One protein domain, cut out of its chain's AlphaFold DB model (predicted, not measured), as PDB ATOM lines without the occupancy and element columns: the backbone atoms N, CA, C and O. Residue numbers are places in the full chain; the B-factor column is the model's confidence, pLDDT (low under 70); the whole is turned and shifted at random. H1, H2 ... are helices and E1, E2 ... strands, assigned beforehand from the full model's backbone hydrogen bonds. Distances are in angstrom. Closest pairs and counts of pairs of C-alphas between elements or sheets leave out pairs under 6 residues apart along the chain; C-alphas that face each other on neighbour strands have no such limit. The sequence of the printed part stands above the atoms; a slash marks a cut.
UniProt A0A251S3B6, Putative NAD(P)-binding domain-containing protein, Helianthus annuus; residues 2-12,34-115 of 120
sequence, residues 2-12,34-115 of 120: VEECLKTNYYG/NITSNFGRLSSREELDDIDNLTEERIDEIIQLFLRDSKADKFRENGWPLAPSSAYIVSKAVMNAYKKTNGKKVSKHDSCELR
ATOM      1  N   VAL A   2     -51.954 -38.303   2.130       90.62
ATOM      2  CA  VAL A   2     -51.891 -36.911   1.621       90.62
ATOM      3  C   VAL A   2     -50.615 -36.177   2.059       90.62
ATOM      4  O   VAL A   2     -49.858 -35.695   1.216       90.62
ATOM      5  N   GLU A   3     -50.345 -36.140   3.368       93.19
ATOM      6  CA  GLU A   3     -49.181 -35.443   3.939       93.19
ATOM      7  C   GLU A   3     -47.849 -35.981   3.412       93.19
ATOM      8  O   GLU A   3     -46.986 -35.211   3.001       93.19
ATOM      9  N   GLU A   4     -47.688 -37.304   3.380       95.00
ATOM     10  CA  GLU A   4     -46.465 -37.954   2.904       95.00
ATOM     11  C   GLU A   4     -46.202 -37.673   1.418       95.00
ATOM     12  O   GLU A   4     -45.077 -37.344   1.037       95.00
ATOM     13  N   CYS A   5     -47.249 -37.717   0.585       95.50
ATOM     14  CA  CYS A   5     -47.144 -37.409  -0.838       95.50
ATOM     15  C   CYS A   5     -46.636 -35.977  -1.065       95.50
ATOM     16  O   CYS A   5     -45.698 -35.767  -1.835       95.50
ATOM     17  N   LEU A   6     -47.193 -34.996  -0.349       95.62
ATOM     18  CA  LEU A   6     -46.773 -33.594  -0.438       95.62
ATOM     19  C   LEU A   6     -45.384 -33.355   0.160       95.62
ATOM     20  O   LEU A   6     -44.589 -32.597  -0.405       95.62
ATOM     21  N   LYS A   7     -45.075 -34.020   1.279       96.56
ATOM     22  CA  LYS A   7     -43.766 -33.957   1.936       96.56
ATOM     23  C   LYS A   7     -42.657 -34.380   0.981       96.56
ATOM     24  O   LYS A   7     -41.632 -33.708   0.921       96.56
ATOM     25  N   THR A   8     -42.870 -35.445   0.219       95.50
ATOM     26  CA  THR A   8     -41.879 -35.952  -0.733       95.50
ATOM     27  C   THR A   8     -41.886 -35.156  -2.036       95.50
ATOM     28  O   THR A   8     -40.853 -34.612  -2.424       95.50
ATOM     29  N   ASN A   9     -43.042 -35.044  -2.695       95.12
ATOM     30  CA  ASN A   9     -43.115 -34.548  -4.072       95.12
ATOM     31  C   ASN A   9     -42.948 -33.035  -4.192       95.12
ATOM     32  O   ASN A   9     -42.472 -32.585  -5.228       95.12
ATOM     33  N   TYR A  10     -43.360 -32.264  -3.181       95.06
ATOM     34  CA  TYR A  10     -43.269 -30.806  -3.210       95.06
ATOM     35  C   TYR A  10     -42.249 -30.281  -2.202       95.06
ATOM     36  O   TYR A  10     -41.236 -29.714  -2.607       95.06
ATOM     37  N   TYR A  11     -42.456 -30.499  -0.898       95.62
ATOM     38  CA  TYR A  11     -41.568 -29.922   0.119       95.62
ATOM     39  C   TYR A  11     -40.144 -30.481   0.031       95.62
ATOM     40  O   TYR A  11     -39.176 -29.732   0.177       95.62
ATOM     41  N   GLY A  12     -40.006 -31.776  -0.257       96.06
ATOM     42  CA  GLY A  12     -38.729 -32.435  -0.497       96.06
ATOM     43  C   GLY A  12     -37.982 -31.798  -1.663       96.06
ATOM     44  O   GLY A  12     -36.842 -31.360  -1.489       96.06
ATOM     45  N   ASN A  34     -37.549 -30.566 -12.798       89.75
ATOM     46  CA  ASN A  34     -38.574 -31.134 -11.930       89.75
ATOM     47  C   ASN A  34     -39.350 -32.208 -12.704       89.75
ATOM     48  O   ASN A  34     -39.850 -31.946 -13.800       89.75
ATOM     49  N   ILE A  35     -39.474 -33.408 -12.127       89.56
ATOM     50  CA  ILE A  35     -40.232 -34.515 -12.727       89.56
ATOM     51  C   ILE A  35     -41.698 -34.424 -12.296       89.56
ATOM     52  O   ILE A  35     -42.050 -34.609 -11.122       89.56
ATOM     53  N   THR A  36     -42.569 -34.161 -13.265       88.75
ATOM     54  CA  THR A  36     -43.998 -33.901 -13.049       88.75
ATOM     55  C   THR A  36     -44.849 -35.070 -13.570       88.75
ATOM     56  O   THR A  36     -44.357 -36.186 -13.728       88.75
ATOM     57  N   SER A  37     -46.152 -34.857 -13.768       89.38
ATOM     58  CA  SER A  37     -47.063 -35.826 -14.387       89.38
ATOM     59  C   SER A  37     -48.171 -35.101 -15.144       89.38
ATOM     60  O   SER A  37     -48.581 -34.009 -14.744       89.38
ATOM     61  N   ASN A  38     -48.722 -35.745 -16.179       87.94
ATOM     62  CA  ASN A  38     -49.934 -35.280 -16.858       87.94
ATOM     63  C   ASN A  38     -51.119 -35.141 -15.890       87.94
ATOM     64  O   ASN A  38     -51.961 -34.269 -16.083       87.94
ATOM     65  N   PHE A  39     -51.146 -35.924 -14.807       87.38
ATOM     66  CA  PHE A  39     -52.159 -35.794 -13.760       87.38
ATOM     67  C   PHE A  39     -52.124 -34.453 -13.029       87.38
ATOM     68  O   PHE A  39     -53.159 -34.026 -12.537       87.38
ATOM     69  N   GLY A  40     -50.998 -33.735 -13.028       85.19
ATOM     70  CA  GLY A  40     -50.937 -32.379 -12.474       85.19
ATOM     71  C   GLY A  40     -51.793 -31.355 -13.229       85.19
ATOM     72  O   GLY A  40     -51.959 -30.250 -12.738       85.19
ATOM     73  N   ARG A  41     -52.331 -31.697 -14.408       85.00
ATOM     74  CA  ARG A  41     -53.295 -30.867 -15.155       85.00
ATOM     75  C   ARG A  41     -54.747 -31.105 -14.742       85.00
ATOM     76  O   ARG A  41     -55.626 -30.387 -15.194       85.00
ATOM     77  N   LEU A  42     -55.004 -32.136 -13.937       81.25
ATOM     78  CA  LEU A  42     -56.355 -32.493 -13.500       81.25
ATOM     79  C   LEU A  42     -56.802 -31.707 -12.264       81.25
ATOM     80  O   LEU A  42     -57.958 -31.807 -11.870       81.25
ATOM     81  N   SER A  43     -55.907 -30.948 -11.628       78.00
ATOM     82  CA  SER A  43     -56.323 -29.986 -10.613       78.00
ATOM     83  C   SER A  43     -56.871 -28.740 -11.307       78.00
ATOM     84  O   SER A  43     -56.113 -27.990 -11.916       78.00
ATOM     85  N   SER A  44     -58.165 -28.480 -11.174       73.00
ATOM     86  CA  SER A  44     -58.828 -27.266 -11.668       73.00
ATOM     87  C   SER A  44     -58.619 -26.056 -10.742       73.00
ATOM     88  O   SER A  44     -59.528 -25.257 -10.552       73.00
ATOM     89  N   ARG A  45     -57.448 -25.948 -10.098       85.44
ATOM     90  CA  ARG A  45     -57.102 -24.829  -9.207       85.44
ATOM     91  C   ARG A  45     -56.572 -23.675 -10.049       85.44
ATOM     92  O   ARG A  45     -55.384 -23.652 -10.367       85.44
ATOM     93  N   GLU A  46     -57.453 -22.746 -10.401       85.56
ATOM     94  CA  GLU A  46     -57.132 -21.555 -11.199       85.56
ATOM     95  C   GLU A  46     -55.999 -20.731 -10.569       85.56
ATOM     96  O   GLU A  46     -55.145 -20.194 -11.273       85.56
ATOM     97  N   GLU A  47     -55.901 -20.730  -9.237       88.62
ATOM     98  CA  GLU A  47     -54.864 -20.016  -8.492       88.62
ATOM     99  C   GLU A  47     -53.440 -20.528  -8.797       88.62
ATOM    100  O   GLU A  47     -52.466 -19.800  -8.617       88.62
ATOM    101  N   LEU A  48     -53.286 -21.777  -9.266       89.50
ATOM    102  CA  LEU A  48     -51.991 -22.345  -9.679       89.50
ATOM    103  C   LEU A  48     -51.605 -21.980 -11.125       89.50
ATOM    104  O   LEU A  48     -50.451 -22.182 -11.545       89.50
ATOM    105  N   ASP A  49     -52.558 -21.451 -11.892       87.06
ATOM    106  CA  ASP A  49     -52.374 -21.021 -13.274       87.06
ATOM    107  C   ASP A  49     -52.252 -19.504 -13.441       87.06
ATOM    108  O   ASP A  49     -51.733 -19.070 -14.470       87.06
ATOM    109  N   ASP A  50     -52.575 -18.716 -12.413       88.75
ATOM    110  CA  ASP A  50     -52.343 -17.269 -12.358       88.75
ATOM    111  C   ASP A  50     -50.844 -16.926 -12.223       88.75
ATOM    112  O   ASP A  50     -50.313 -16.721 -11.134       88.75
ATOM    113  N   ILE A  51     -50.135 -16.883 -13.356       83.06
ATOM    114  CA  ILE A  51     -48.679 -16.658 -13.433       83.06
ATOM    115  C   ILE A  51     -48.249 -15.323 -12.808       83.06
ATOM    116  O   ILE A  51     -47.123 -15.228 -12.294       83.06
ATOM    117  N   ASP A  52     -49.103 -14.304 -12.869       85.44
ATOM    118  CA  ASP A  52     -48.776 -12.949 -12.432       85.44
ATOM    119  C   ASP A  52     -48.766 -12.855 -10.906       85.44
ATOM    120  O   ASP A  52     -47.843 -12.266 -10.336       85.44
ATOM    121  N   ASN A  53     -49.699 -13.544 -10.241       87.56
ATOM    122  CA  ASN A  53     -49.804 -13.567  -8.781       87.56
ATOM    123  C   ASN A  53     -49.154 -14.795  -8.117       87.56
ATOM    124  O   ASN A  53     -49.125 -14.896  -6.887       87.56
ATOM    125  N   LEU A  54     -48.610 -15.733  -8.900       90.56
ATOM    126  CA  LEU A  54     -48.027 -16.962  -8.369       90.56
ATOM    127  C   LEU A  54     -46.711 -16.713  -7.613       90.56
ATOM    128  O   LEU A  54     -45.680 -16.366  -8.204       90.56
ATOM    129  N   THR A  55     -46.722 -17.004  -6.312       92.94
ATOM    130  CA  THR A  55     -45.540 -17.018  -5.438       92.94
ATOM    131  C   THR A  55     -45.391 -18.359  -4.718       92.94
ATOM    132  O   THR A  55     -46.314 -19.174  -4.685       92.94
ATOM    133  N   GLU A  56     -44.218 -18.612  -4.126       92.25
ATOM    134  CA  GLU A  56     -44.015 -19.822  -3.318       92.25
ATOM    135  C   GLU A  56     -44.946 -19.856  -2.100       92.25
ATOM    136  O   GLU A  56     -45.383 -20.929  -1.694       92.25
ATOM    137  N   GLU A  57     -45.248 -18.689  -1.536       94.06
ATOM    138  CA  GLU A  57     -46.136 -18.511  -0.392       94.06
ATOM    139  C   GLU A  57     -47.576 -18.856  -0.776       94.06
ATOM    140  O   GLU A  57     -48.224 -19.620  -0.068       94.06
ATOM    141  N   ARG A  58     -48.051 -18.402  -1.946       94.25
ATOM    142  CA  ARG A  58     -49.376 -18.786  -2.457       94.25
ATOM    143  C   ARG A  58     -49.494 -20.279  -2.730       94.25
ATOM    144  O   ARG A  58     -50.508 -20.883  -2.391       94.25
ATOM    145  N   ILE A  59     -48.452 -20.900  -3.283       94.88
ATOM    146  CA  ILE A  59     -48.433 -22.358  -3.460       94.88
ATOM    147  C   ILE A  59     -48.513 -23.061  -2.096       94.88
ATOM    148  O   ILE A  59     -49.291 -24.003  -1.936       94.88
ATOM    149  N   ASP A  60     -47.750 -22.596  -1.103       95.38
ATOM    150  CA  ASP A  60     -47.787 -23.155   0.249       95.38
ATOM    151  C   ASP A  60     -49.177 -22.982   0.894       95.38
ATOM    152  O   ASP A  60     -49.681 -23.928   1.497       95.38
ATOM    153  N   GLU A  61     -49.840 -21.834   0.721       95.75
ATOM    154  CA  GLU A  61     -51.207 -21.590   1.205       95.75
ATOM    155  C   GLU A  61     -52.229 -22.562   0.598       95.75
ATOM    156  O   GLU A  61     -53.048 -23.126   1.331       95.75
ATOM    157  N   ILE A  62     -52.155 -22.818  -0.713       95.19
ATOM    158  CA  ILE A  62     -53.030 -23.774  -1.412       95.19
ATOM    159  C   ILE A  62     -52.811 -25.196  -0.882       95.19
ATOM    160  O   ILE A  62     -53.772 -25.934  -0.649       95.19
ATOM    161  N   ILE A  63     -51.557 -25.585  -0.633       95.56
ATOM    162  CA  ILE A  63     -51.229 -26.888  -0.038       95.56
ATOM    163  C   ILE A  63     -51.789 -26.996   1.383       95.56
ATOM    164  O   ILE A  63     -52.347 -28.033   1.744       95.56
ATOM    165  N   GLN A  64     -51.680 -25.939   2.189       95.62
ATOM    166  CA  GLN A  64     -52.254 -25.921   3.534       95.62
ATOM    167  C   GLN A  64     -53.783 -25.995   3.508       95.62
ATOM    168  O   GLN A  64     -54.370 -26.692   4.335       95.62
ATOM    169  N   LEU A  65     -54.436 -25.337   2.547       95.38
ATOM    170  CA  LEU A  65     -55.878 -25.464   2.342       95.38
ATOM    171  C   LEU A  65     -56.261 -26.910   2.001       95.38
ATOM    172  O   LEU A  65     -57.129 -27.472   2.661       95.38
ATOM    173  N   PHE A  66     -55.551 -27.548   1.067       94.94
ATOM    174  CA  PHE A  66     -55.775 -28.953   0.716       94.94
ATOM    175  C   PHE A  66     -55.617 -29.893   1.912       94.94
ATOM    176  O   PHE A  66     -56.437 -30.782   2.132       94.94
ATOM    177  N   LEU A  67     -54.570 -29.685   2.714       94.81
ATOM    178  CA  LEU A  67     -54.320 -30.471   3.918       94.81
ATOM    179  C   LEU A  67     -55.446 -30.319   4.940       94.81
ATOM    180  O   LEU A  67     -55.901 -31.324   5.487       94.81
ATOM    181  N   ARG A  68     -55.924 -29.093   5.179       95.38
ATOM    182  CA  ARG A  68     -57.070 -28.846   6.065       95.38
ATOM    183  C   ARG A  68     -58.331 -29.529   5.549       95.38
ATOM    184  O   ARG A  68     -58.962 -30.272   6.297       95.38
ATOM    185  N   ASP A  69     -58.636 -29.357   4.270       94.31
ATOM    186  CA  ASP A  69     -59.836 -29.923   3.657       94.31
ATOM    187  C   ASP A  69     -59.796 -31.452   3.615       94.31
ATOM    188  O   ASP A  69     -60.840 -32.093   3.699       94.31
ATOM    189  N   SER A  70     -58.598 -32.046   3.572       91.12
ATOM    190  CA  SER A  70     -58.426 -33.505   3.627       91.12
ATOM    191  C   SER A  70     -58.750 -34.087   4.999       91.12
ATOM    192  O   SER A  70     -59.203 -35.221   5.093       91.12
ATOM    193  N   LYS A  71     -58.534 -33.306   6.065       92.19
ATOM    194  CA  LYS A  71     -58.839 -33.693   7.450       92.19
ATOM    195  C   LYS A  71     -60.297 -33.416   7.817       92.19
ATOM    196  O   LYS A  71     -60.827 -34.073   8.701       92.19
ATOM    197  N   ALA A  72     -60.914 -32.441   7.152       92.25
ATOM    198  CA  ALA A  72     -62.296 -32.025   7.371       92.25
ATOM    199  C   ALA A  72     -63.314 -32.704   6.430       92.25
ATOM    200  O   ALA A  72     -64.492 -32.375   6.507       92.25
ATOM    201  N   ASP A  73     -62.863 -33.598   5.543       86.69
ATOM    202  CA  ASP A  73     -63.669 -34.264   4.504       86.69
ATOM    203  C   ASP A  73     -64.405 -33.298   3.547       86.69
ATOM    204  O   ASP A  73     -65.521 -33.535   3.094       86.69
ATOM    205  N   LYS A  74     -63.757 -32.177   3.200       90.44
ATOM    206  CA  LYS A  74     -64.340 -31.092   2.379       90.44
ATOM    207  C   LYS A  74     -63.873 -31.090   0.926       90.44
ATOM    208  O   LYS A  74     -63.869 -30.057   0.259       90.44
ATOM    209  N   PHE A  75     -63.450 -32.243   0.406       88.44
ATOM    210  CA  PHE A  75     -62.872 -32.320  -0.939       88.44
ATOM    211  C   PHE A  75     -63.858 -31.905  -2.028       88.44
ATOM    212  O   PHE A  75     -63.529 -31.076  -2.873       88.44
ATOM    213  N   ARG A  76     -65.078 -32.445  -1.982       87.00
ATOM    214  CA  ARG A  76     -66.123 -32.144  -2.968       87.00
ATOM    215  C   ARG A  76     -66.595 -30.698  -2.882       87.00
ATOM    216  O   ARG A  76     -66.744 -30.062  -3.919       87.00
ATOM    217  N   GLU A  77     -66.812 -30.200  -1.670       90.44
ATOM    218  CA  GLU A  77     -67.285 -28.833  -1.425       90.44
ATOM    219  C   GLU A  77     -66.300 -27.794  -1.964       90.44
ATOM    220  O   GLU A  77     -66.703 -26.842  -2.624       90.44
ATOM    221  N   ASN A  78     -65.001 -28.028  -1.759       90.38
ATOM    222  CA  ASN A  78     -63.947 -27.082  -2.125       90.38
ATOM    223  C   ASN A  78     -63.296 -27.387  -3.486       90.38
ATOM    224  O   ASN A  78     -62.192 -26.913  -3.763       90.38
ATOM    225  N   GLY A  79     -63.961 -28.186  -4.330       89.50
ATOM    226  CA  GLY A  79     -63.552 -28.425  -5.718       89.50
ATOM    227  C   GLY A  79     -62.243 -29.207  -5.881       89.50
ATOM    228  O   GLY A  79     -61.571 -29.087  -6.905       89.50
ATOM    229  N   TRP A  80     -61.847 -29.999  -4.883       92.81
ATOM    230  CA  TRP A  80     -60.650 -30.829  -4.966       92.81
ATOM    231  C   TRP A  80     -60.871 -32.066  -5.848       92.81
ATOM    232  O   TRP A  80     -61.988 -32.587  -5.923       92.81
ATOM    233  N   PRO A  81     -59.812 -32.603  -6.487       90.25
ATOM    234  CA  PRO A  81     -59.915 -33.845  -7.243       90.25
ATOM    235  C   PRO A  81     -60.464 -34.980  -6.370       90.25
ATOM    236  O   PRO A  81     -59.888 -35.302  -5.333       90.25
ATOM    237  N   LEU A  82     -61.546 -35.621  -6.816       88.75
ATOM    238  CA  LEU A  82     -62.208 -36.713  -6.084       88.75
ATOM    239  C   LEU A  82     -61.646 -38.105  -6.413       88.75
ATOM    240  O   LEU A  82     -62.156 -39.117  -5.944       88.75
ATOM    241  N   ALA A  83     -60.599 -38.171  -7.236       84.56
ATOM    242  CA  ALA A  83     -59.948 -39.425  -7.584       84.56
ATOM    243  C   ALA A  83     -59.171 -40.004  -6.381       84.56
ATOM    244  O   ALA A  83     -58.621 -39.234  -5.587       84.56
ATOM    245  N   PRO A  84     -58.992 -41.339  -6.294       84.31
ATOM    246  CA  PRO A  84     -58.143 -41.974  -5.275       84.31
ATOM    247  C   PRO A  84     -56.703 -41.428  -5.230       84.31
ATOM    248  O   PRO A  84     -56.019 -41.522  -4.217       84.31
ATOM    249  N   SER A  85     -56.241 -40.830  -6.332       88.88
ATOM    250  CA  SER A  85     -54.922 -40.216  -6.503       88.88
ATOM    251  C   SER A  85     -54.908 -38.692  -6.298       88.88
ATOM    252  O   SER A  85     -53.973 -38.023  -6.739       88.88
ATOM    253  N   SER A  86     -55.906 -38.120  -5.622       91.31
ATOM    254  CA  SER A  86     -56.048 -36.677  -5.364       91.31
ATOM    255  C   SER A  86     -54.783 -36.019  -4.800       91.31
ATOM    256  O   SER A  86     -54.328 -35.003  -5.323       91.31
ATOM    257  N   ALA A  87     -54.147 -36.642  -3.803       93.44
ATOM    258  CA  ALA A  87     -52.881 -36.176  -3.238       93.44
ATOM    259  C   ALA A  87     -51.769 -36.088  -4.289       93.44
ATOM    260  O   ALA A  87     -51.021 -35.112  -4.337       93.44
ATOM    261  N   TYR A  88     -51.683 -37.092  -5.164       94.00
ATOM    262  CA  TYR A  88     -50.701 -37.126  -6.239       94.00
ATOM    263  C   TYR A  88     -50.993 -36.058  -7.298       94.00
ATOM    264  O   TYR A  88     -50.078 -35.319  -7.659       94.00
ATOM    265  N   ILE A  89     -52.252 -35.925  -7.732       94.25
ATOM    266  CA  ILE A  89     -52.711 -34.884  -8.667       94.25
ATOM    267  C   ILE A  89     -52.311 -33.501  -8.151       94.25
ATOM    268  O   ILE A  89     -51.585 -32.782  -8.837       94.25
ATOM    269  N   VAL A  90     -52.699 -33.169  -6.914       94.88
ATOM    270  CA  VAL A  90     -52.380 -31.875  -6.297       94.88
ATOM    271  C   VAL A  90     -50.871 -31.705  -6.153       94.88
ATOM    272  O   VAL A  90     -50.350 -30.664  -6.539       94.88
ATOM    273  N   SER A  91     -50.133 -32.733  -5.715       95.31
ATOM    274  CA  SER A  91     -48.668 -32.652  -5.594       95.31
ATOM    275  C   SER A  91     -47.967 -32.349  -6.925       95.31
ATOM    276  O   SER A  91     -46.961 -31.643  -6.952       95.31
ATOM    277  N   LYS A  92     -48.489 -32.862  -8.046       94.19
ATOM    278  CA  LYS A  92     -47.921 -32.624  -9.379       94.19
ATOM    279  C   LYS A  92     -48.362 -31.283  -9.956       94.19
ATOM    280  O   LYS A  92     -47.565 -30.647 -10.639       94.19
ATOM    281  N   ALA A  93     -49.559 -30.821  -9.621       94.31
ATOM    282  CA  ALA A  93     -50.030 -29.487  -9.965       94.31
ATOM    283  C   ALA A  93     -49.204 -28.383  -9.302       94.31
ATOM    284  O   ALA A  93     -48.672 -27.505  -9.980       94.31
ATOM    285  N   VAL A  94     -49.002 -28.473  -7.984       95.12
ATOM    286  CA  VAL A  94     -48.189 -27.492  -7.248       95.12
ATOM    287  C   VAL A  94     -46.727 -27.526  -7.693       95.12
ATOM    288  O   VAL A  94     -46.069 -26.494  -7.732       95.12
ATOM    289  N   MET A  95     -46.222 -28.688  -8.120       93.38
ATOM    290  CA  MET A  95     -44.888 -28.799  -8.716       93.38
ATOM    291  C   MET A  95     -44.780 -28.133 -10.092       93.38
ATOM    292  O   MET A  95     -43.756 -27.511 -10.388       93.38
ATOM    293  N   ASN A  96     -45.829 -28.215 -10.918       91.12
ATOM    294  CA  ASN A  96     -45.906 -27.459 -12.170       91.12
ATOM    295  C   ASN A  96     -45.895 -25.950 -11.892       91.12
ATOM    296  O   ASN A  96     -45.172 -25.212 -12.557       91.12
ATOM    297  N   ALA A  97     -46.643 -25.503 -10.881       92.00
ATOM    298  CA  ALA A  97     -46.679 -24.111 -10.446       92.00
ATOM    299  C   ALA A  97     -45.311 -23.637  -9.908       92.00
ATOM    300  O   ALA A  97     -44.784 -22.617 -10.346       92.00
ATOM    301  N   TYR A  98     -44.658 -24.426  -9.053       91.94
ATOM    302  CA  TYR A  98     -43.339 -24.113  -8.483       91.94
ATOM    303  C   TYR A  98     -42.239 -23.948  -9.541       91.94
ATOM    304  O   TYR A  98     -41.328 -23.131  -9.414       91.94
ATOM    305  N   LYS A  99     -42.326 -24.685 -10.653       85.19
ATOM    306  CA  LYS A  99     -41.438 -24.446 -11.798       85.19
ATOM    307  C   LYS A  99     -41.581 -23.008 -12.319       85.19
ATOM    308  O   LYS A  99     -40.567 -22.353 -12.570       85.19
ATOM    309  N   LYS A 100     -42.819 -22.524 -12.473       84.81
ATOM    310  CA  LYS A 100     -43.122 -21.177 -12.984       84.81
ATOM    311  C   LYS A 100     -42.539 -20.096 -12.057       84.81
ATOM    312  O   LYS A 100     -42.008 -19.104 -12.553       84.81
ATOM    313  N   THR A 101     -42.541 -20.312 -10.736       83.44
ATOM    314  CA  THR A 101     -41.920 -19.381  -9.770       83.44
ATOM    315  C   THR A 101     -40.393 -19.384  -9.849       83.44
ATOM    316  O   THR A 101     -39.762 -18.332  -9.754       83.44
ATOM    317  N   ASN A 102     -39.775 -20.549 -10.068       69.00
ATOM    318  CA  ASN A 102     -38.315 -20.674 -10.110       69.00
ATOM    319  C   ASN A 102     -37.698 -20.147 -11.408       69.00
ATOM    320  O   ASN A 102     -36.593 -19.606 -11.366       69.00
ATOM    321  N   GLY A 103     -38.412 -20.232 -12.535       61.41
ATOM    322  CA  GLY A 103     -37.978 -19.621 -13.796       61.41
ATOM    323  C   GLY A 103     -37.700 -18.116 -13.669       61.41
ATOM    324  O   GLY A 103     -36.791 -17.611 -14.319       61.41
ATOM    325  N   LYS A 104     -38.404 -17.418 -12.764       55.09
ATOM    326  CA  LYS A 104     -38.193 -15.987 -12.477       55.09
ATOM    327  C   LYS A 104     -36.919 -15.709 -11.652       55.09
ATOM    328  O   LYS A 104     -36.338 -14.640 -11.782       55.09
ATOM    329  N   LYS A 105     -36.470 -16.652 -10.807       55.06
ATOM    330  CA  LYS A 105     -35.322 -16.474  -9.885       55.06
ATOM    331  C   LYS A 105     -33.983 -16.918 -10.475       55.06
ATOM    332  O   LYS A 105     -32.929 -16.504  -9.999       55.06
ATOM    333  N   VAL A 106     -34.017 -17.791 -11.477       54.94
ATOM    334  CA  VAL A 106     -32.840 -18.498 -11.986       54.94
ATOM    335  C   VAL A 106     -32.601 -18.130 -13.455       54.94
ATOM    336  O   VAL A 106     -32.645 -18.965 -14.351       54.94
ATOM    337  N   SER A 107     -32.337 -16.851 -13.713       45.22
ATOM    338  CA  SER A 107     -32.192 -16.253 -15.054       45.22
ATOM    339  C   SER A 107     -30.912 -16.647 -15.826       45.22
ATOM    340  O   SER A 107     -30.517 -15.964 -16.766       45.22
ATOM    341  N   LYS A 108     -30.269 -17.773 -15.474       46.50
ATOM    342  CA  LYS A 108     -29.151 -18.388 -16.222       46.50
ATOM    343  C   LYS A 108     -29.311 -19.897 -16.473       46.50
ATOM    344  O   LYS A 108     -28.376 -20.516 -16.979       46.50
ATOM    345  N   HIS A 109     -30.432 -20.518 -16.093       48.72
ATOM    346  CA  HIS A 109     -30.569 -21.981 -16.115       48.72
ATOM    347  C   HIS A 109     -31.869 -22.434 -16.788       48.72
ATOM    348  O   HIS A 109     -32.955 -21.954 -16.461       48.72
ATOM    349  N   ASP A 110     -31.761 -23.404 -17.699       42.56
ATOM    350  CA  ASP A 110     -32.914 -24.007 -18.367       42.56
ATOM    351  C   ASP A 110     -33.719 -24.844 -17.362       42.56
ATOM    352  O   ASP A 110     -33.234 -25.858 -16.846       42.56
ATOM    353  N   SER A 111     -34.966 -24.446 -17.096       45.59
ATOM    354  CA  SER A 111     -35.919 -25.273 -16.352       45.59
ATOM    355  C   SER A 111     -36.777 -26.082 -17.332       45.59
ATOM    356  O   SER A 111     -37.734 -25.589 -17.933       45.59
ATOM    357  N   CYS A 112     -36.432 -27.355 -17.524       48.38
ATOM    358  CA  CYS A 112     -37.178 -28.250 -18.410       48.38
ATOM    359  C   CYS A 112     -38.129 -29.150 -17.610       48.38
ATOM    360  O   CYS A 112     -37.895 -29.449 -16.441       48.38
ATOM    361  N   GLU A 113     -39.245 -29.534 -18.224       53.72
ATOM    362  CA  GLU A 113     -40.209 -30.471 -17.646       53.72
ATOM    363  C   GLU A 113     -40.049 -31.822 -18.343       53.72
ATOM    364  O   GLU A 113     -40.203 -31.907 -19.560       53.72
ATOM    365  N   LEU A 114     -39.766 -32.877 -17.578       52.09
ATOM    366  CA  LEU A 114     -39.803 -34.243 -18.091       52.09
ATOM    367  C   LEU A 114     -41.133 -34.879 -17.696       52.09
ATOM    368  O   LEU A 114     -41.427 -35.058 -16.513       52.09
ATOM    369  N   ARG A 115     -41.928 -35.218 -18.714       60.66
ATOM    370  CA  ARG A 115     -43.182 -35.960 -18.576       60.66
ATOM    371  C   ARG A 115     -42.949 -37.378 -19.095       60.66
ATOM    372  O   ARG A 115     -42.767 -37.523 -20.306       60.66
TER     373      ARG A 115
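This is residues 2 to 12 and 34 to 115 of the 120 residues of the protein "Putative NAD(P)-binding domain-containing protein" of Helianthus annuus (UniProt A0A251S3B6). Three helices, H1, H3 and H4, lie side by side in an up-and-down bundle, each running against the one before it, with their centres in a triangle. The short H2 packs on H4, and residues 104 to 110, of which 104 and 105 belong to H4, stick out before the chain folds back into E1, whose residues 113 to 114 pair with residues 34 to 35. The printed part has 93 residues, mostly helix, in the order H1, H2, H3, H4, E1. It is compact, with a radius of gyration of the C-alphas of 13.0 A, yet elongated, spanning 43 by 25 by 21 A.

H1, residues 2 to 12, touches the hub H4, residues 86 to 105, at a shallow tilt of 21 degrees, the same way; the closest C-alphas, of Val 2 and Ala 87, are 5.0 A apart. H2, residues 38 to 41, touches H4, closest at the C-alphas of Gly 40 and Ala 93, 3.9 A. H3, residues 56 to 71, forms a helical hairpin with H4, at a shallow tilt of 10 degrees; the closest C-alphas, of Ile 59 and Val 94, are 6.4 A apart. H1 and H3 only just touch, with 3 pairs of C-alphas within 8 A. E1, residues 111 to 114, pairs with no named strand. Every O i to N i+4 pair is within hydrogen-bond range in H3, against 5 of 7 in H1 and 13 of 16 in H4; H2 is too short for such a pair.

H1 begins at C-alpha 2 (-51.891, -36.911, 1.621) and measures 14.1 A, H2 5.8 A, H3 23.0 A and H4 29.3 A. E1, 9.9 A, ends at C-alpha 114 (-39.803, -34.243, -18.091).

Residues 13 to 33 are not printed; C-alphas 12 and 34 are 11.5 A apart across this cut. The links H2 to H3 and H3 to H4 are long. Residues 102 to 115 have pLDDT under 70.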